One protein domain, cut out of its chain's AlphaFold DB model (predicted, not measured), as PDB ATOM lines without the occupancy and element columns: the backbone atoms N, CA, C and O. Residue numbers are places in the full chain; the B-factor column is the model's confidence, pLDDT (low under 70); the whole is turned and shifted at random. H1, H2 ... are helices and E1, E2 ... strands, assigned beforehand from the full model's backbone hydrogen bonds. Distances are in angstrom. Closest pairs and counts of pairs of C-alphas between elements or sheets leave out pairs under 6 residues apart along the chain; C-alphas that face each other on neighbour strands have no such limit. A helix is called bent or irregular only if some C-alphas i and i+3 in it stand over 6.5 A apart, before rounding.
ATOM      1  N   ASN A  79     -14.688  24.101  22.119       75.94
ATOM      2  CA  ASN A  79     -15.335  23.129  23.001       75.94
ATOM      3  C   ASN A  79     -16.742  23.571  23.423       75.94
ATOM      4  O   ASN A  79     -17.650  22.743  23.458       75.94
ATOM      5  N   ARG A  80     -16.947  24.865  23.711       81.38
ATOM      6  CA  ARG A  80     -18.268  25.411  24.058       81.38
ATOM      7  C   ARG A  80     -19.247  25.301  22.891       81.38
ATOM      8  O   ARG A  80     -20.382  24.889  23.098       81.38
ATOM      9  N   GLN A  81     -18.811  25.608  21.672       82.50
ATOM     10  CA  GLN A  81     -19.641  25.487  20.473       82.50
ATOM     11  C   GLN A  81     -19.940  24.022  20.129       82.50
ATOM     12  O   GLN A  81     -21.074  23.687  19.794       82.50
ATOM     13  N   ALA A  82     -18.955  23.130  20.267       84.75
ATOM     14  CA  ALA A  82     -19.164  21.695  20.094       84.75
ATOM     15  C   ALA A  82     -20.175  21.142  21.114       84.75
ATOM     16  O   ALA A  82     -21.053  20.361  20.744       84.75
ATOM     17  N   LEU A  83     -20.092  21.583  22.374       90.38
ATOM     18  CA  LEU A  83     -21.050  21.224  23.418       90.38
ATOM     19  C   LEU A  83     -22.452  21.766  23.112       90.38
ATOM     20  O   LEU A  83     -23.431  21.040  23.258       90.38
ATOM     21  N   GLU A  84     -22.558  23.017  22.670       92.50
ATOM     22  CA  GLU A  84     -23.834  23.635  22.306       92.50
ATOM     23  C   GLU A  84     -24.516  22.878  21.156       92.50
ATOM     24  O   GLU A  84     -25.686  22.510  21.260       92.50
ATOM     25  N   ASN A  85     -23.762  22.545  20.107       89.94
ATOM     26  CA  ASN A  85     -24.256  21.730  18.998       89.94
ATOM     27  C   ASN A  85     -24.724  20.348  19.475       89.94
ATOM     28  O   ASN A  85     -25.787  19.881  19.067       89.94
ATOM     29  N   HIS A  86     -23.968  19.717  20.379       91.62
ATOM     30  CA  HIS A  86     -24.341  18.436  20.977       91.62
ATOM     31  C   HIS A  86     -25.642  18.530  21.785       91.62
ATOM     32  O   HIS A  86     -26.520  17.680  21.646       91.62
ATOM     33  N   ILE A  87     -25.818  19.586  22.587       94.56
ATOM     34  CA  ILE A  87     -27.055  19.833  23.345       94.56
ATOM     35  C   ILE A  87     -28.246  19.990  22.394       94.56
ATOM     36  O   ILE A  87     -29.278  19.348  22.596       94.56
ATOM     37  N   LEU A  88     -28.114  20.813  21.349       93.81
ATOM     38  CA  LEU A  88     -29.182  21.043  20.370       93.81
ATOM     39  C   LEU A  88     -29.544  19.764  19.605       93.81
ATOM     40  O   LEU A  88     -30.730  19.481  19.407       93.81
ATOM     41  N   GLN A  89     -28.543  18.965  19.231       91.88
ATOM     42  CA  GLN A  89     -28.748  17.667  18.596       91.88
ATOM     43  C   GLN A  89     -29.523  16.720  19.517       91.88
ATOM     44  O   GLN A  89     -30.535  16.161  19.100       91.88
ATOM     45  N   GLN A  90     -29.108  16.582  20.779       91.94
ATOM     46  CA  GLN A  90     -29.783  15.714  21.750       91.94
ATOM     47  C   GLN A  90     -31.217  16.174  22.033       91.94
ATOM     48  O   GLN A  90     -32.129  15.357  22.088       91.94
ATOM     49  N   GLN A  91     -31.467  17.483  22.113       93.56
ATOM     50  CA  GLN A  91     -32.833  18.011  22.190       93.56
ATOM     51  C   GLN A  91     -33.672  17.637  20.957       93.56
ATOM     52  O   GLN A  91     -34.864  17.359  21.086       93.56
ATOM     53  N   GLY A  92     -33.072  17.624  19.762       89.75
ATOM     54  CA  GLY A  92     -33.707  17.132  18.538       89.75
ATOM     55  C   GLY A  92     -34.064  15.648  18.616       89.75
ATOM     56  O   GLY A  92     -35.204  15.287  18.332       89.75
ATOM     57  N   VAL A  93     -33.131  14.809  19.076       87.88
ATOM     58  CA  VAL A  93     -33.342  13.362  19.255       87.88
ATOM     59  C   VAL A  93     -34.462  13.083  20.256       87.88
ATOM     60  O   VAL A  93     -35.368  12.317  19.950       87.88
ATOM     61  N   VAL A  94     -34.459  13.750  21.415       88.00
ATOM     62  CA  VAL A  94     -35.514  13.620  22.437       88.00
ATOM     63  C   VAL A  94     -36.883  13.985  21.856       88.00
ATOM     64  O   VAL A  94     -37.853  13.256  22.055       88.00
ATOM     65  N   ARG A  95     -36.977  15.082  21.089       87.75
ATOM     66  CA  ARG A  95     -38.228  15.467  20.411       87.75
ATOM     67  C   ARG A  95     -38.692  14.393  19.429       87.75
ATOM     68  O   ARG A  95     -39.863  14.023  19.465       87.75
ATOM     69  N   GLN A  96     -37.786  13.885  18.599       84.50
ATOM     70  CA  GLN A  96     -38.106  12.863  17.604       84.50
ATOM     71  C   GLN A  96     -38.507  11.534  18.254       84.50
ATOM     72  O   GLN A  96     -39.452  10.892  17.811       84.50
ATOM     73  N   PHE A  97     -37.862  11.152  19.358       84.44
ATOM     74  CA  PHE A  97     -38.194   9.950  20.122       84.44
ATOM     75  C   PHE A  97     -39.656   9.943  20.586       84.44
ATOM     76  O   PHE A  97     -40.335   8.924  20.474       84.44
ATOM     77  N   TYR A  98     -40.173  11.081  21.059       81.12
ATOM     78  CA  TYR A  98     -41.577  11.185  21.464       81.12
ATOM     79  C   TYR A  98     -42.567  11.143  20.287       81.12
ATOM     80  O   TYR A  98     -43.732  10.813  20.511       81.12
ATOM     81  N   LEU A  99     -42.122  11.448  19.062       80.88
ATOM     82  CA  LEU A  99     -42.926  11.314  17.843       80.88
ATOM     83  C   LEU A  99     -42.922   9.868  17.329       80.88
ATOM     84  O   LEU A  99     -43.982   9.285  17.128       80.88
ATOM     85  N   ASP A 100     -41.738   9.274  17.183       78.00
ATOM     86  CA  ASP A 100     -41.572   7.987  16.498       78.00
ATOM     87  C   ASP A 100     -41.696   6.778  17.432       78.00
ATOM     88  O   ASP A 100     -41.886   5.654  16.967       78.00
ATOM     89  N   ARG A 101     -41.524   6.977  18.748       69.50
ATOM     90  CA  ARG A 101     -41.410   5.928  19.782       69.50
ATOM     91  C   ARG A 101     -40.380   4.835  19.469       69.50
ATOM     92  O   ARG A 101     -40.440   3.735  20.022       69.50
ATOM     93  N   LYS A 102     -39.413   5.127  18.600       63.97
ATOM     94  CA  LYS A 102     -38.322   4.217  18.252       63.97
ATOM     95  C   LYS A 102     -37.114   4.511  19.121       63.97
ATOM     96  O   LYS A 102     -36.626   5.637  19.169       63.97
ATOM     97  N   TYR A 103     -36.623   3.479  19.798       59.78
ATOM     98  CA  TYR A 103     -35.369   3.568  20.533       59.78
ATOM     99  C   TYR A 103     -34.198   3.676  19.553       59.78
ATOM    100  O   TYR A 103     -34.191   2.954  18.552       59.78
ATOM    101  N   PRO A 104     -33.190   4.520  19.836       58.41
ATOM    102  CA  PRO A 104     -31.976   4.540  19.034       58.41
ATOM    103  C   PRO A 104     -31.323   3.148  19.034       58.41
ATOM    104  O   PRO A 104     -31.122   2.538  20.085       58.41
ATOM    105  N   GLU A 105     -30.995   2.633  17.846       57.31
ATOM    106  CA  GLU A 105     -30.517   1.253  17.639       57.31
ATOM    107  C   GLU A 105     -29.109   0.990  18.198       57.31
ATOM    108  O   GLU A 105     -28.630  -0.146  18.201       57.31
ATOM    109  N   ASN A 106     -28.431   2.025  18.693       60.69
ATOM    110  CA  ASN A 106     -27.030   1.937  19.059       60.69
ATOM    111  C   ASN A 106     -26.851   1.156  20.375       60.69
ATOM    112  O   ASN A 106     -27.181   1.632  21.466       60.69
ATOM    113  N   ARG A 107     -26.338  -0.075  20.274       55.84
ATOM    114  CA  ARG A 107     -26.117  -1.010  21.393       55.84
ATOM    115  C   ARG A 107     -24.625  -1.179  21.685       55.84
ATOM    116  O   ARG A 107     -24.087  -2.281  21.584       55.84
ATOM    117  N   GLU A 108     -23.941  -0.093  22.043       68.25
ATOM    118  CA  GLU A 108     -22.554  -0.197  22.514       68.25
ATOM    119  C   GLU A 108     -22.463  -1.027  23.807       68.25
ATOM    120  O   GLU A 108     -23.340  -0.992  24.677       68.25
ATOM    121  N   ASN A 109     -21.377  -1.791  23.949       68.94
ATOM    122  CA  ASN A 109     -21.152  -2.619  25.127       68.94
ATOM    123  C   ASN A 109     -20.773  -1.754  26.339       68.94
ATOM    124  O   ASN A 109     -19.648  -1.275  26.481       68.94
ATOM    125  N   LEU A 110     -21.715  -1.634  27.269       78.88
ATOM    126  CA  LEU A 110     -21.601  -0.803  28.463       78.88
ATOM    127  C   LEU A 110     -20.770  -1.420  29.610       78.88
ATOM    128  O   LEU A 110     -20.638  -0.805  30.673       78.88
ATOM    129  N   SER A 111     -20.244  -2.641  29.455       71.00
ATOM    130  CA  SER A 111     -19.508  -3.357  30.517       71.00
ATOM    131  C   SER A 111     -18.174  -2.697  30.893       71.00
ATOM    132  O   SER A 111     -17.681  -2.859  32.012       71.00
ATOM    133  N   SER A 112     -17.598  -1.913  29.979       82.56
ATOM    134  CA  SER A 112     -16.313  -1.237  30.164       82.56
ATOM    135  C   SER A 112     -16.412   0.036  31.013       82.56
ATOM    136  O   SER A 112     -15.406   0.452  31.591       82.56
ATOM    137  N   ILE A 113     -17.604   0.629  31.165       86.00
ATOM    138  CA  ILE A 113     -17.786   1.918  31.857       86.00
ATOM    139  C   ILE A 113     -17.356   1.828  33.318       86.00
ATOM    140  O   ILE A 113     -16.563   2.646  33.780       86.00
ATOM    141  N   LEU A 114     -17.805   0.803  34.045       86.12
ATOM    142  CA  LEU A 114     -17.451   0.664  35.459       86.12
ATOM    143  C   LEU A 114     -15.937   0.504  35.653       86.12
ATOM    144  O   LEU A 114     -15.392   1.015  36.621       86.12
ATOM    145  N   LYS A 115     -15.241  -0.160  34.718       86.94
ATOM    146  CA  LYS A 115     -13.771  -0.252  34.721       86.94
ATOM    147  C   LYS A 115     -13.122   1.100  34.398       86.94
ATOM    148  O   LYS A 115     -12.179   1.492  35.073       86.94
ATOM    149  N   LYS A 116     -13.639   1.826  33.398       87.12
ATOM    150  CA  LYS A 116     -13.118   3.124  32.924       87.12
ATOM    151  C   LYS A 116     -13.197   4.233  33.980       87.12
ATOM    152  O   LYS A 116     -12.372   5.148  33.932       87.12
ATOM    153  N   TYR A 117     -14.176   4.176  34.883       89.62
ATOM    154  CA  TYR A 117     -14.462   5.226  35.870       89.62
ATOM    155  C   TYR A 117     -14.154   4.841  37.327       89.62
ATOM    156  O   TYR A 117     -14.335   5.664  38.222       89.62
ATOM    157  N   ASP A 118     -13.657   3.629  37.582       91.69
ATOM    158  CA  ASP A 118     -13.236   3.216  38.925       91.69
ATOM    159  C   ASP A 118     -12.068   4.072  39.433       91.69
ATOM    160  O   ASP A 118     -11.107   4.315  38.702       91.69
ATOM    161  N   GLY A 119     -12.164   4.566  40.669       89.38
ATOM    162  CA  GLY A 119     -11.168   5.459  41.269       89.38
ATOM    163  C   GLY A 119     -11.150   6.884  40.701       89.38
ATOM    164  O   GLY A 119     -10.323   7.690  41.126       89.38
ATOM    165  N   LYS A 120     -12.040   7.230  39.758       91.19
ATOM    166  CA  LYS A 120     -12.117   8.581  39.180       91.19
ATOM    167  C   LYS A 120     -13.068   9.486  39.953       91.19
ATOM    168  O   LYS A 120     -13.956   9.030  40.672       91.19
ATOM    169  N   LYS A 121     -12.887  10.793  39.769       94.50
ATOM    170  CA  LYS A 121     -13.811  11.817  40.262       94.50
ATOM    171  C   LYS A 121     -15.148  11.729  39.534       94.50
ATOM    172  O   LYS A 121     -15.181  11.561  38.315       94.50
ATOM    173  N   CYS A 122     -16.237  11.847  40.286       93.94
ATOM    174  CA  CYS A 122     -17.574  12.008  39.735       93.94
ATOM    175  C   CYS A 122     -17.614  13.284  38.884       93.94
ATOM    176  O   CYS A 122     -17.238  14.337  39.398       93.94
ATOM    177  N   PRO A 123     -18.100  13.235  37.633       90.25
ATOM    178  CA  PRO A 123     -18.098  14.405  36.754       90.25
ATOM    179  C   PRO A 123     -19.039  15.529  37.214       90.25
ATOM    180  O   PRO A 123     -18.973  16.628  36.685       90.25
ATOM    181  N   THR A 124     -19.905  15.271  38.199       90.88
ATOM    182  CA  THR A 124     -20.859  16.255  38.728       90.88
ATOM    183  C   THR A 124     -20.431  16.854  40.071       90.88
ATOM    184  O   THR A 124     -20.594  18.053  40.285       90.88
ATOM    185  N   CYS A 125     -19.894  16.041  40.988       89.56
ATOM    186  CA  CYS A 125     -19.587  16.468  42.364       89.56
ATOM    187  C   CYS A 125     -18.133  16.251  42.797       89.56
ATOM    188  O   CYS A 125     -17.813  16.451  43.963       89.56
ATOM    189  N   ASP A 126     -17.264  15.790  41.897       90.38
ATOM    190  CA  ASP A 126     -15.834  15.563  42.133       90.38
ATOM    191  C   ASP A 126     -15.463  14.502  43.192       90.38
ATOM    192  O   ASP A 126     -14.282  14.206  43.383       90.38
ATOM    193  N   VAL A 127     -16.442  13.855  43.839       89.19
ATOM    194  CA  VAL A 127     -16.211  12.743  44.776       89.19
ATOM    195  C   VAL A 127     -15.525  11.574  44.072       89.19
ATOM    196  O   VAL A 127     -15.924  11.170  42.981       89.19
ATOM    197  N   ILE A 128     -14.521  10.984  44.725       90.69
ATOM    198  CA  ILE A 128     -13.828   9.792  44.224       90.69
ATOM    199  C   ILE A 128     -14.758   8.579  44.284       90.69
ATOM    200  O   ILE A 128     -15.103   8.088  45.366       90.69
ATOM    201  N   MET A 129     -15.128   8.083  43.108       91.62
ATOM    202  CA  MET A 129     -16.007   6.936  42.914       91.62
ATOM    203  C   MET A 129     -15.237   5.624  43.057       91.62
ATOM    204  O   MET A 129     -14.050   5.550  42.741       91.62
ATOM    205  N   GLY A 130     -15.917   4.565  43.493       86.56
ATOM    206  CA  GLY A 130     -15.329   3.226  43.523       86.56
ATOM    207  C   GLY A 130     -16.361   2.129  43.303       86.56
ATOM    208  O   GLY A 130     -17.484   2.221  43.800       86.56
ATOM    209  N   ARG A 131     -15.979   1.073  42.576       84.75
ATOM    210  CA  ARG A 131     -16.845  -0.095  42.322       84.75
ATOM    211  C   ARG A 131     -17.170  -0.892  43.582       84.75
ATOM    212  O   ARG A 131     -18.268  -1.417  43.695       84.75
ATOM    213  N   LYS A 132     -16.207  -0.980  44.504       81.38
ATOM    214  CA  LYS A 132     -16.334  -1.692  45.787       81.38
ATOM    215  C   LYS A 132     -16.847  -0.806  46.927       81.38
ATOM    216  O   LYS A 132     -16.922  -1.267  48.056       81.38
ATOM    217  N   LYS A 133     -17.133   0.475  46.661       76.12
ATOM    218  CA  LYS A 133     -17.699   1.373  47.672       76.12
ATOM    219  C   LYS A 133     -19.199   1.137  47.799       76.12
ATOM    220  O   LYS A 133     -19.869   0.857  46.805       76.12
ATOM    221  N   GLU A 134     -19.713   1.337  49.002       74.12
ATOM    222  CA  GLU A 134     -21.146   1.348  49.285       74.12
ATOM    223  C   GLU A 134     -21.674   2.778  49.474       74.12
ATOM    224  O   GLU A 134     -20.911   3.747  49.587       74.12
ATOM    225  N   GLY A 135     -22.999   2.915  49.449       71.00
ATOM    226  CA  GLY A 135     -23.693   4.183  49.673       71.00
ATOM    227  C   GLY A 135     -23.436   5.254  48.607       71.00
ATOM    228  O   GLY A 135     -23.210   4.972  47.429       71.00
ATOM    229  N   ILE A 136     -23.468   6.517  49.034       78.94
ATOM    230  CA  ILE A 136     -23.510   7.719  48.177       78.94
ATOM    231  C   ILE A 136     -22.355   7.850  47.167       78.94
ATOM    232  O   ILE A 136     -22.509   8.482  46.122       78.94
ATOM    233  N   SER A 137     -21.197   7.246  47.455       84.44
ATOM    234  CA  SER A 137     -19.989   7.324  46.616       84.44
ATOM    235  C   SER A 137     -19.773   6.100  45.716       84.44
ATOM    236  O   SER A 137     -18.786   6.051  44.972       84.44
ATOM    237  N   LYS A 138     -20.693   5.124  45.749       87.25
ATOM    238  CA  LYS A 138     -20.671   3.940  44.883       87.25
ATOM    239  C   LYS A 138     -20.688   4.356  43.416       87.25
ATOM    240  O   LYS A 138     -21.473   5.216  43.014       87.25
ATOM    241  N   LEU A 139     -19.814   3.753  42.612       87.81
ATOM    242  CA  LEU A 139     -19.801   3.977  41.169       87.81
ATOM    243  C   LEU A 139     -21.037   3.337  40.524       87.81
ATOM    244  O   LEU A 139     -21.266   2.136  40.658       87.81
ATOM    245  N   THR A 140     -21.781   4.134  39.767       87.38
ATOM    246  CA  THR A 140     -22.906   3.701  38.935       87.38
ATOM    247  C   THR A 140     -22.630   4.015  37.470       87.38
ATOM    248  O   THR A 140     -21.796   4.865  37.147       87.38
ATOM    249  N   ARG A 141     -23.312   3.297  36.578       88.00
ATOM    250  CA  ARG A 141     -23.334   3.596  35.147       88.00
ATOM    251  C   ARG A 141     -24.585   4.408  34.870       88.00
ATOM    252  O   ARG A 141     -25.664   3.936  35.215       88.00
ATOM    253  N   GLU A 142     -24.422   5.547  34.216       87.12
ATOM    254  CA  GLU A 142     -25.507   6.495  34.022       87.12
ATOM    255  C   GLU A 142     -25.593   7.004  32.589       87.12
ATOM    256  O   GLU A 142     -24.574   7.313  31.965       87.12
ATOM    257  N   HIS A 143     -26.825   7.097  32.093       88.62
ATOM    258  CA  HIS A 143     -27.162   7.762  30.841       88.62
ATOM    259  C   HIS A 143     -27.451   9.232  31.125       88.62
ATOM    260  O   HIS A 143     -28.388   9.553  31.845       88.62
ATOM    261  N   ILE A 144     -26.653  10.138  30.562       91.94
ATOM    262  CA  ILE A 144     -26.770  11.581  30.806       91.94
ATOM    263  C   ILE A 144     -28.180  12.068  30.477       91.94
ATOM    264  O   ILE A 144     -28.785  12.741  31.310       91.94
ATOM    265  N   VAL A 145     -28.683  11.706  29.294       89.62
ATOM    266  CA  VAL A 145     -30.102  11.777  28.933       89.62
ATOM    267  C   VAL A 145     -30.695  10.370  29.093       89.62
ATOM    268  O   VAL A 145     -30.149   9.433  28.509       89.62
ATOM    269  N   PRO A 146     -31.797  10.181  29.844       83.75
ATOM    270  CA  PRO A 146     -32.372   8.856  30.059       83.75
ATOM    271  C   PRO A 146     -32.790   8.163  28.756       83.75
ATOM    272  O   PRO A 146     -33.413   8.777  27.885       83.75
ATOM    273  N   LEU A 147     -32.544   6.851  28.657       80.69
ATOM    274  CA  LEU A 147     -32.987   6.036  27.512       80.69
ATOM    275  C   LEU A 147     -34.508   6.095  27.304       80.69
ATOM    276  O   LEU A 147     -34.979   6.118  26.172       80.69
ATOM    277  N   SER A 148     -35.281   6.179  28.393       76.25
ATOM    278  CA  SER A 148     -36.746   6.331  28.361       76.25
ATOM    279  C   SER A 148     -37.222   7.660  27.765       76.25
ATOM    280  O   SER A 148     -38.420   7.868  27.609       76.25
ATOM    281  N   CYS A 149     -36.298   8.579  27.489       78.56
ATOM    282  CA  CYS A 149     -36.561   9.904  26.944       78.56
ATOM    283  C   CYS A 149     -35.836  10.131  25.608       78.56
ATOM    284  O   CYS A 149     -35.795  11.263  25.147       78.56
ATOM    285  N   GLY A 150     -35.262   9.090  24.994       76.88
ATOM    286  CA  GLY A 150     -34.539   9.203  23.724       76.88
ATOM    287  C   GLY A 150     -33.023   9.355  23.848       76.88
ATOM    288  O   GLY A 150     -32.371   9.638  22.849       76.88
ATOM    289  N   GLY A 151     -32.445   9.160  25.038       83.56
ATOM    290  CA  GLY A 151     -30.993   9.043  25.183       83.56
ATOM    291  C   GLY A 151     -30.416   7.821  24.456       83.56
ATOM    292  O   GLY A 151     -31.141   6.888  24.104       83.56
ATOM    293  N   ASP A 152     -29.093   7.805  24.272       81.75
ATOM    294  CA  ASP A 152     -28.367   6.732  23.583       81.75
ATOM    295  C   ASP A 152     -27.248   6.106  24.440       81.75
ATOM    296  O   ASP A 152     -26.945   6.556  25.545       81.75
ATOM    297  N   ASN A 153     -26.640   5.026  23.940       84.44
ATOM    298  CA  ASN A 153     -25.601   4.268  24.645       84.44
ATOM    299  C   ASN A 153     -24.164   4.698  24.313       84.44
ATOM    300  O   ASN A 153     -23.245   3.936  24.604       84.44
ATOM    301  N   SER A 154     -23.934   5.860  23.697       84.62
ATOM    302  CA  SER A 154     -22.583   6.267  23.291       84.62
ATOM    303  C   SER A 154     -21.618   6.325  24.485       84.62
ATOM    304  O   SER A 154     -21.839   7.030  25.470       84.62
ATOM    305  N   THR A 155     -20.522   5.569  24.412       82.81
ATOM    306  CA  THR A 155     -19.485   5.478  25.463       82.81
ATOM    307  C   THR A 155     -18.164   6.146  25.066       82.81
ATOM    308  O   THR A 155     -17.230   6.271  25.879       82.81
ATOM    309  N   SER A 156     -18.095   6.590  23.809       78.38
ATOM    310  CA  SER A 156     -16.945   7.185  23.135       78.38
ATOM    311  C   SER A 156     -17.291   8.557  22.528       78.38
ATOM    312  O   SER A 156     -18.441   8.992  22.569       78.38
ATOM    313  N   GLY A 157     -16.282   9.267  22.013       79.81
ATOM    314  CA  GLY A 157     -16.431  10.631  21.496       79.81
ATOM    315  C   GLY A 157     -16.227  11.729  22.552       79.81
ATOM    316  O   GLY A 157     -15.900  11.430  23.703       79.81
ATOM    317  N   PRO A 158     -16.374  13.009  22.157       80.44
ATOM    318  CA  PRO A 158     -16.155  14.152  23.046       80.44
ATOM    319  C   PRO A 158     -17.238  14.293  24.127       80.44
ATOM    320  O   PRO A 158     -16.940  14.768  25.219       80.44
ATOM    321  N   PHE A 159     -18.467  13.836  23.850       89.50
ATOM    322  CA  PHE A 159     -19.626  13.958  24.745       89.50
ATOM    323  C   PHE A 159     -20.399  12.630  24.875       89.50
ATOM    324  O   PHE A 159     -21.565  12.551  24.472       89.50
ATOM    325  N   PRO A 160     -19.776  11.562  25.417       89.50
ATOM    326  CA  PRO A 160     -20.434  10.262  25.542       89.50
ATOM    327  C   PRO A 160     -21.728  10.374  26.364       89.50
ATOM    328  O   PRO A 160     -21.757  11.043  27.396       89.50
ATOM    329  N   GLN A 161     -22.814   9.735  25.938       88.00
ATOM    330  CA  GLN A 161     -24.073   9.751  26.686       88.00
ATOM    331  C   GLN A 161     -24.091   8.771  27.852       88.00
ATOM    332  O   GLN A 161     -24.835   8.996  28.800       88.00
ATOM    333  N   CYS A 162     -23.260   7.728  27.846       88.88
ATOM    334  CA  CYS A 162     -23.166   6.779  28.950       88.88
ATOM    335  C   CYS A 162     -21.815   6.896  29.672       88.88
ATOM    336  O   CYS A 162     -20.746   6.661  29.097       88.88
ATOM    337  N   ILE A 163     -21.861   7.257  30.956       90.94
ATOM    338  CA  ILE A 163     -20.692   7.597  31.781       90.94
ATOM    339  C   ILE A 163     -20.740   6.915  33.154       90.94
ATOM    340  O   ILE A 163     -21.753   6.351  33.564       90.94
ATOM    341  N   GLY A 164     -19.621   6.954  33.881       91.19
ATOM    342  CA  GLY A 164     -19.592   6.610  35.301       91.19
ATOM    343  C   GLY A 164     -19.941   7.818  36.173       91.19
ATOM    344  O   GLY A 164     -19.393   8.901  35.964       91.19
ATOM    345  N   MET A 165     -20.815   7.628  37.161       92.69
ATOM    346  CA  MET A 165     -21.262   8.669  38.094       92.69
ATOM    347  C   MET A 165     -21.442   8.105  39.507       92.69
ATOM    348  O   MET A 165     -21.764   6.925  39.663       92.69
ATOM    349  N   CYS A 166     -21.244   8.922  40.551       89.81
ATOM    350  CA  CYS A 166     -21.527   8.465  41.910       89.81
ATOM    351  C   CYS A 166     -23.034   8.255  42.095       89.81
ATOM    352  O   CYS A 166     -23.849   8.951  41.486       89.81
ATOM    353  N   HIS A 167     -23.392   7.298  42.944       85.69
ATOM    354  CA  HIS A 167     -24.779   6.916  43.178       85.69
ATOM    355  C   HIS A 167     -25.654   8.099  43.599       85.69
ATOM    356  O   HIS A 167     -26.745   8.256  43.063       85.69
ATOM    357  N   LEU A 168     -25.140   8.976  44.466       86.12
ATOM    358  CA  LEU A 168     -25.889  10.146  44.907       86.12
ATOM    359  C   LEU A 168     -26.193  11.113  43.756       86.12
ATOM    360  O   LEU A 168     -27.347  11.469  43.557       86.12
ATOM    361  N   CYS A 169     -25.198  11.506  42.951       88.81
ATOM    362  CA  CYS A 169     -25.460  12.393  41.810       88.81
ATOM    363  C   CYS A 169     -26.442  11.773  40.818       88.81
ATOM    364  O   CYS A 169     -27.267  12.496  40.269       88.81
ATOM    365  N   ASN A 170     -26.376  10.455  40.617       86.31
ATOM    366  CA  ASN A 170     -27.333   9.737  39.787       86.31
ATOM    367  C   ASN A 170     -28.762   9.854  40.356       86.31
ATOM    368  O   ASN A 170     -29.654  10.368  39.683       86.31
ATOM    369  N   GLN A 171     -28.974   9.482  41.622       80.88
ATOM    370  CA  GLN A 171     -30.285   9.593  42.278       80.88
ATOM    371  C   GLN A 171     -30.831  11.024  42.244       80.88
ATOM    372  O   GLN A 171     -31.978  11.248  41.859       80.88
ATOM    373  N   THR A 172     -29.994  12.011  42.562       82.06
ATOM    374  CA  THR A 172     -30.404  13.416  42.541       82.06
ATOM    375  C   THR A 172     -30.767  13.891  41.130       82.06
ATOM    376  O   THR A 172     -31.748  14.613  40.966       82.06
ATOM    377  N   ARG A 173     -30.036  13.466  40.088       86.62
ATOM    378  CA  ARG A 173     -30.395  13.767  38.689       86.62
ATOM    379  C   ARG A 173     -31.728  13.139  38.292       86.62
ATOM    380  O   ARG A 173     -32.518  13.807  37.629       86.62
ATOM    381  N   ASN A 174     -32.008  11.913  38.727       78.75
ATOM    382  CA  ASN A 174     -33.300  11.272  38.476       78.75
ATOM    383  C   ASN A 174     -34.455  12.053  39.113       78.75
ATOM    384  O   ASN A 174     -35.467  12.271  38.451       78.75
ATOM    385  N   MET A 175     -34.281  12.568  40.334       73.81
ATOM    386  CA  MET A 175     -35.278  13.452  40.952       73.81
ATOM    387  C   MET A 175     -35.485  14.740  40.149       73.81
ATOM    388  O   MET A 175     -36.622  15.141  39.923       73.81
ATOM    389  N   VAL A 176     -34.412  15.370  39.652       80.56
ATOM    390  CA  VAL A 176     -34.543  16.545  38.771       80.56
ATOM    391  C   VAL A 176     -35.400  16.200  37.551       80.56
ATOM    392  O   VAL A 176     -36.319  16.948  37.223       80.56
ATOM    393  N   VAL A 177     -35.133  15.065  36.898       77.06
ATOM    394  CA  VAL A 177     -35.876  14.615  35.712       77.06
ATOM    395  C   VAL A 177     -37.353  14.392  36.013       77.06
ATOM    396  O   VAL A 177     -38.196  14.862  35.250       77.06
ATOM    397  N   VAL A 178     -37.663  13.671  37.090       70.75
ATOM    398  CA  VAL A 178     -39.037  13.275  37.424       70.75
ATOM    399  C   VAL A 178     -39.853  14.465  37.919       70.75
ATOM    400  O   VAL A 178     -40.977  14.635  37.468       70.75
ATOM    401  N   THR A 179     -39.285  15.312  38.780       71.50
ATOM    402  CA  THR A 179     -40.041  16.364  39.475       71.50
ATOM    403  C   THR A 179     -40.115  17.679  38.703       71.50
ATOM    404  O   THR A 179     -41.145  18.342  38.723       71.50
ATOM    405  N   ARG A 180     -39.026  18.098  38.043       79.12
ATOM    406  CA  ARG A 180     -38.951  19.418  37.374       79.12
ATOM    407  C   ARG A 180     -38.540  19.350  35.908       79.12
ATOM    408  O   ARG A 180     -38.591  20.345  35.188       79.12
ATOM    409  N   GLY A 181     -38.086  18.186  35.457       78.19
ATOM    410  CA  GLY A 181     -37.517  18.017  34.129       78.19
ATOM    411  C   GLY A 181     -38.549  17.732  33.045       78.19
ATOM    412  O   GLY A 181     -38.252  17.935  31.861       78.19
ATOM    413  N   LYS A 182     -39.745  17.283  33.430       80.75
ATOM    414  CA  LYS A 182     -40.836  16.922  32.525       80.75
ATOM    415  C   LYS A 182     -41.930  17.982  32.506       80.75
ATOM    416  O   LYS A 182     -42.149  18.690  33.481       80.75
ATOM    417  N   LYS A 183     -42.613  18.082  31.369       79.69
ATOM    418  CA  LYS A 183     -43.825  18.884  31.214       79.69
ATOM    419  C   LYS A 183     -44.881  18.054  30.495       79.69
ATOM    420  O   LYS A 183     -44.539  17.334  29.552       79.69
ATOM    421  N   SER A 184     -46.132  18.188  30.923       73.94
ATOM    422  CA  SER A 184     -47.267  17.563  30.250       73.94
ATOM    423  C   SER A 184     -47.543  18.246  28.908       73.94
ATOM    424  O   SER A 184     -47.612  19.475  28.800       73.94
ATOM    425  N   TYR A 185     -47.677  17.425  27.872       63.97
ATOM    426  CA  TYR A 185     -48.108  17.797  26.532       63.97
ATOM    427  C   TYR A 185     -49.307  16.919  26.157       63.97
ATOM    428  O   TYR A 185     -49.169  15.922  25.446       63.97
ATOM    429  N   GLY A 186     -50.486  17.281  26.670       65.25
ATOM    430  CA  GLY A 186     -51.704  16.484  26.515       65.25
ATOM    431  C   GLY A 186     -51.668  15.254  27.422       65.25
ATOM    432  O   GLY A 186     -51.562  15.386  28.633       65.25
ATOM    433  N   THR A 187     -51.726  14.056  26.843       55.09
ATOM    434  CA  THR A 187     -51.723  12.778  27.584       55.09
ATOM    435  C   THR A 187     -50.321  12.257  27.917       55.09
ATOM    436  O   THR A 187     -50.167  11.105  28.316       55.09
ATOM    437  N   GLN A 188     -49.272  13.053  27.688       61.25
ATOM    438  CA  GLN A 188     -47.889  12.588  27.788       61.25
ATOM    439  C   GLN A 188     -46.967  13.590  28.466       61.25
ATOM    440  O   GLN A 188     -46.835  14.730  28.018       61.25
ATOM    441  N   ASP A 189     -46.199  13.099  29.433       70.44
ATOM    442  CA  ASP A 189     -45.079  13.835  30.000       70.44
ATOM    443  C   ASP A 189     -43.818  13.677  29.158       70.44
ATOM    444  O   ASP A 189     -43.347  12.567  28.879       70.44
ATOM    445  N   ARG A 190     -43.231  14.813  28.777       80.75
ATOM    446  CA  ARG A 190     -42.029  14.861  27.941       80.75
ATOM    447  C   ARG A 190     -40.897  15.567  28.654       80.75
ATOM    448  O   ARG A 190     -41.106  16.597  29.295       80.75
ATOM    449  N   LEU A 191     -39.684  15.036  28.502       86.56
ATOM    450  CA  LEU A 191     -38.474  15.700  28.973       86.56
ATOM    451  C   LEU A 191     -38.300  17.038  28.239       86.56
ATOM    452  O   LEU A 191     -38.309  17.094  27.009       86.56
ATOM    453  N   THR A 192     -38.155  18.124  28.990       90.31
ATOM    454  CA  THR A 192     -38.047  19.471  28.422       90.31
ATOM    455  C   THR A 192     -36.657  19.733  27.836       90.31
ATOM    456  O   THR A 192     -35.649  19.226  28.329       90.31
ATOM    457  N   ASN A 193     -36.567  20.618  26.833       92.56
ATOM    458  CA  ASN A 193     -35.277  21.105  26.314       92.56
ATOM    459  C   ASN A 193     -34.386  21.678  27.434       92.56
ATOM    460  O   ASN A 193     -33.166  21.497  27.421       92.56
ATOM    461  N   LYS A 194     -35.020  22.344  28.410       94.12
ATOM    462  CA  LYS A 194     -34.400  22.889  29.622       94.12
ATOM    463  C   LYS A 194     -33.710  21.788  30.436       94.12
ATOM    464  O   LYS A 194     -32.531  21.919  30.756       94.12
ATOM    465  N   ALA A 195     -34.405  20.680  30.691       92.00
ATOM    466  CA  ALA A 195     -33.859  19.530  31.406       92.00
ATOM    467  C   ALA A 195     -32.727  18.838  30.638       92.00
ATOM    468  O   ALA A 195     -31.690  18.544  31.225       92.00
ATOM    469  N   VAL A 196     -32.877  18.638  29.323       94.56
ATOM    470  CA  VAL A 196     -31.814  18.062  28.477       94.56
ATOM    471  C   VAL A 196     -30.538  18.903  28.558       94.56
ATOM    472  O   VAL A 196     -29.462  18.363  28.814       94.56
ATOM    473  N   ARG A 197     -30.655  20.233  28.410       96.25
ATOM    474  CA  ARG A 197     -29.519  21.155  28.556       96.25
ATOM    475  C   ARG A 197     -28.887  21.020  29.936       96.25
ATOM    476  O   ARG A 197     -27.685  20.814  30.021       96.25
ATOM    477  N   PHE A 198     -29.686  21.089  30.999       96.12
ATOM    478  CA  PHE A 198     -29.189  20.964  32.369       96.12
ATOM    479  C   PHE A 198     -28.387  19.670  32.580       96.12
ATOM    480  O   PHE A 198     -27.254  19.722  33.055       96.12
ATOM    481  N   LEU A 199     -28.930  18.521  32.169       95.31
ATOM    482  CA  LEU A 199     -28.301  17.211  32.354       95.31
ATOM    483  C   LEU A 199     -26.937  17.096  31.663       95.31
ATOM    484  O   LEU A 199     -26.013  16.516  32.243       95.31
ATOM    485  N   ILE A 200     -26.820  17.629  30.444       95.00
ATOM    486  CA  ILE A 200     -25.589  17.602  29.645       95.00
ATOM    487  C   ILE A 200     -24.583  18.638  30.174       95.00
ATOM    488  O   ILE A 200     -23.429  18.292  30.434       95.00
ATOM    489  N   THR A 201     -25.015  19.884  30.401       93.94
ATOM    490  CA  THR A 201     -24.168  20.968  30.933       93.94
ATOM    491  C   THR A 201     -23.595  20.615  32.304       93.94
ATOM    492  O   THR A 201     -22.450  20.945  32.585       93.94
ATOM    493  N   GLN A 202     -24.325  19.870  33.140       93.62
ATOM    494  CA  GLN A 202     -23.841  19.443  34.458       93.62
ATOM    495  C   GLN A 202     -22.637  18.485  34.391       93.62
ATOM    496  O   GLN A 202     -21.925  18.332  35.381       93.62
ATOM    497  N   VAL A 203     -22.415  17.823  33.252       93.25
ATOM    498  CA  VAL A 203     -21.288  16.898  33.041       93.25
ATOM    499  C   VAL A 203     -20.166  17.556  32.240       93.25
ATOM    500  O   VAL A 203     -18.995  17.342  32.546       93.25
ATOM    501  N   TYR A 204     -20.514  18.326  31.206       90.62
ATOM    502  CA  TYR A 204     -19.555  18.806  30.203       90.62
ATOM    503  C   TYR A 204     -19.376  20.323  30.158       90.62
ATOM    504  O   TYR A 204     -18.426  20.799  29.540       90.62
ATOM    505  N   GLY A 205     -20.294  21.082  30.753       86.19
ATOM    506  CA  GLY A 205     -20.325  22.538  30.678       86.19
ATOM    507  C   GLY A 205     -19.794  23.230  31.928       86.19
ATOM    508  O   GLY A 205     -19.335  22.604  32.884       86.19
ATOM    509  N   SER A 206     -19.867  24.561  31.920       84.00
ATOM    510  CA  SER A 206     -19.554  25.368  33.096       84.00
ATOM    511  C   SER A 206     -20.690  25.301  34.113       84.00
ATOM    512  O   SER A 206     -21.864  25.370  33.749       84.00
ATOM    513  N   LYS A 207     -20.348  25.273  35.408       78.25
ATOM    514  CA  LYS A 207     -21.337  25.382  36.497       78.25
ATOM    515  C   LYS A 207     -22.132  26.695  36.432       78.25
ATOM    516  O   LYS A 207     -23.260  26.728  36.909       78.25
ATOM    517  N   ASN A 208     -21.572  27.734  35.808       81.06
ATOM    518  CA  ASN A 208     -22.226  29.035  35.625       81.06
ATOM    519  C   ASN A 208     -23.286  29.030  34.511       81.06
ATOM    520  O   ASN A 208     -24.126  29.921  34.483       81.06
ATOM    521  N   ASP A 209     -23.259  28.034  33.620       84.88
ATOM    522  CA  ASP A 209     -24.189  27.915  32.489       84.88
ATOM    523  C   ASP A 209     -25.378  26.988  32.816       84.88
ATOM    524  O   ASP A 209     -26.192  26.662  31.947       84.88
ATOM    525  N   LEU A 210     -25.456  26.501  34.060       89.62
ATOM    526  CA  LEU A 210     -26.550  25.658  34.524       89.62
ATOM    527  C   LEU A 210     -27.813  26.481  34.736       89.62
ATOM    528  O   LEU A 210     -27.775  27.594  35.255       89.62
TER     529      LEU A 210
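This is residues 79 to 210 of the 519 residues of an uncharacterized protein of Euryarchaeota archaeon (UniProt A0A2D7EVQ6). Two small hairpins of strands lie toward opposite ends of the domain, joined by helix H3, which leads from E1 and E2 to E3 and E4; H4 folds back from the second hairpin and crosses the long helix H1. H2 packs on the E1 and E2 hairpin, and long loops run between these parts. The printed part has 132 residues, in the order H1, H2, E1, E2, H3, E3, E4, H4, and both two-stranded sheets are antiparallel. The class is mixed, helices and strands; the whole is compact, with a radius of gyration of the C-alphas of 14.6 A and spans of 43 by 30 by 28 A.

E1, residues 139 to 143, and E2, residues 162 to 166, are each 13.2 A long. H2 is residues 110 to 117, H3 residues 167 to 179, 18.3 A. E3 is residues 182 to 184 and E4 residues 189 to 191. H1, residues 79 to 100, 31.0 A, begins at C-alpha 79 (-15.335, 23.129, 23.001). H4, residues 193 to 204, 16.4 A, ends at C-alpha 204 (-19.555, 18.806, 30.203).

In the hairpin E1 and E2, N 140 and O 165 are 2.8 A apart, within hydrogen-bond range. The closest C-alphas of H2 and E2, Tyr 117 and Gly 164, are 5.3 A apart. H2 is only just irregular: C-alphas 111 and 114 are 6.7 A apart. H3 and H4 only just touch, with 3 pairs of C-alphas within 8 A, the closest Val 177 and Ala 195, 6.8 A, at a shallow tilt of 14 degrees, opposite ways. With its residues 83 to 91 alone H1 touches H4, closest at the C-alphas of Gln 91 and Asn 193, 5.7 A, at a steep tilt of 42 degrees, opposite ways. In the hairpin E3 and E4, N 190 and O 183 are 2.9 A apart, within hydrogen-bond range. H1 and H3 are apart. Every O i to N i+4 pair is within hydrogen-bond range in H1 and H3; H2 has 2 of 4, H4 7 of 8.

The C-alphas farthest apart, Gly 119 and Gly 186, are 44.5 A apart. The links H2 to E1 and E1 to E2 are long. The printed part has no cut. Its mean pLDDT is 83.4, with residues 101 to 109 and 185 to 188 under 70.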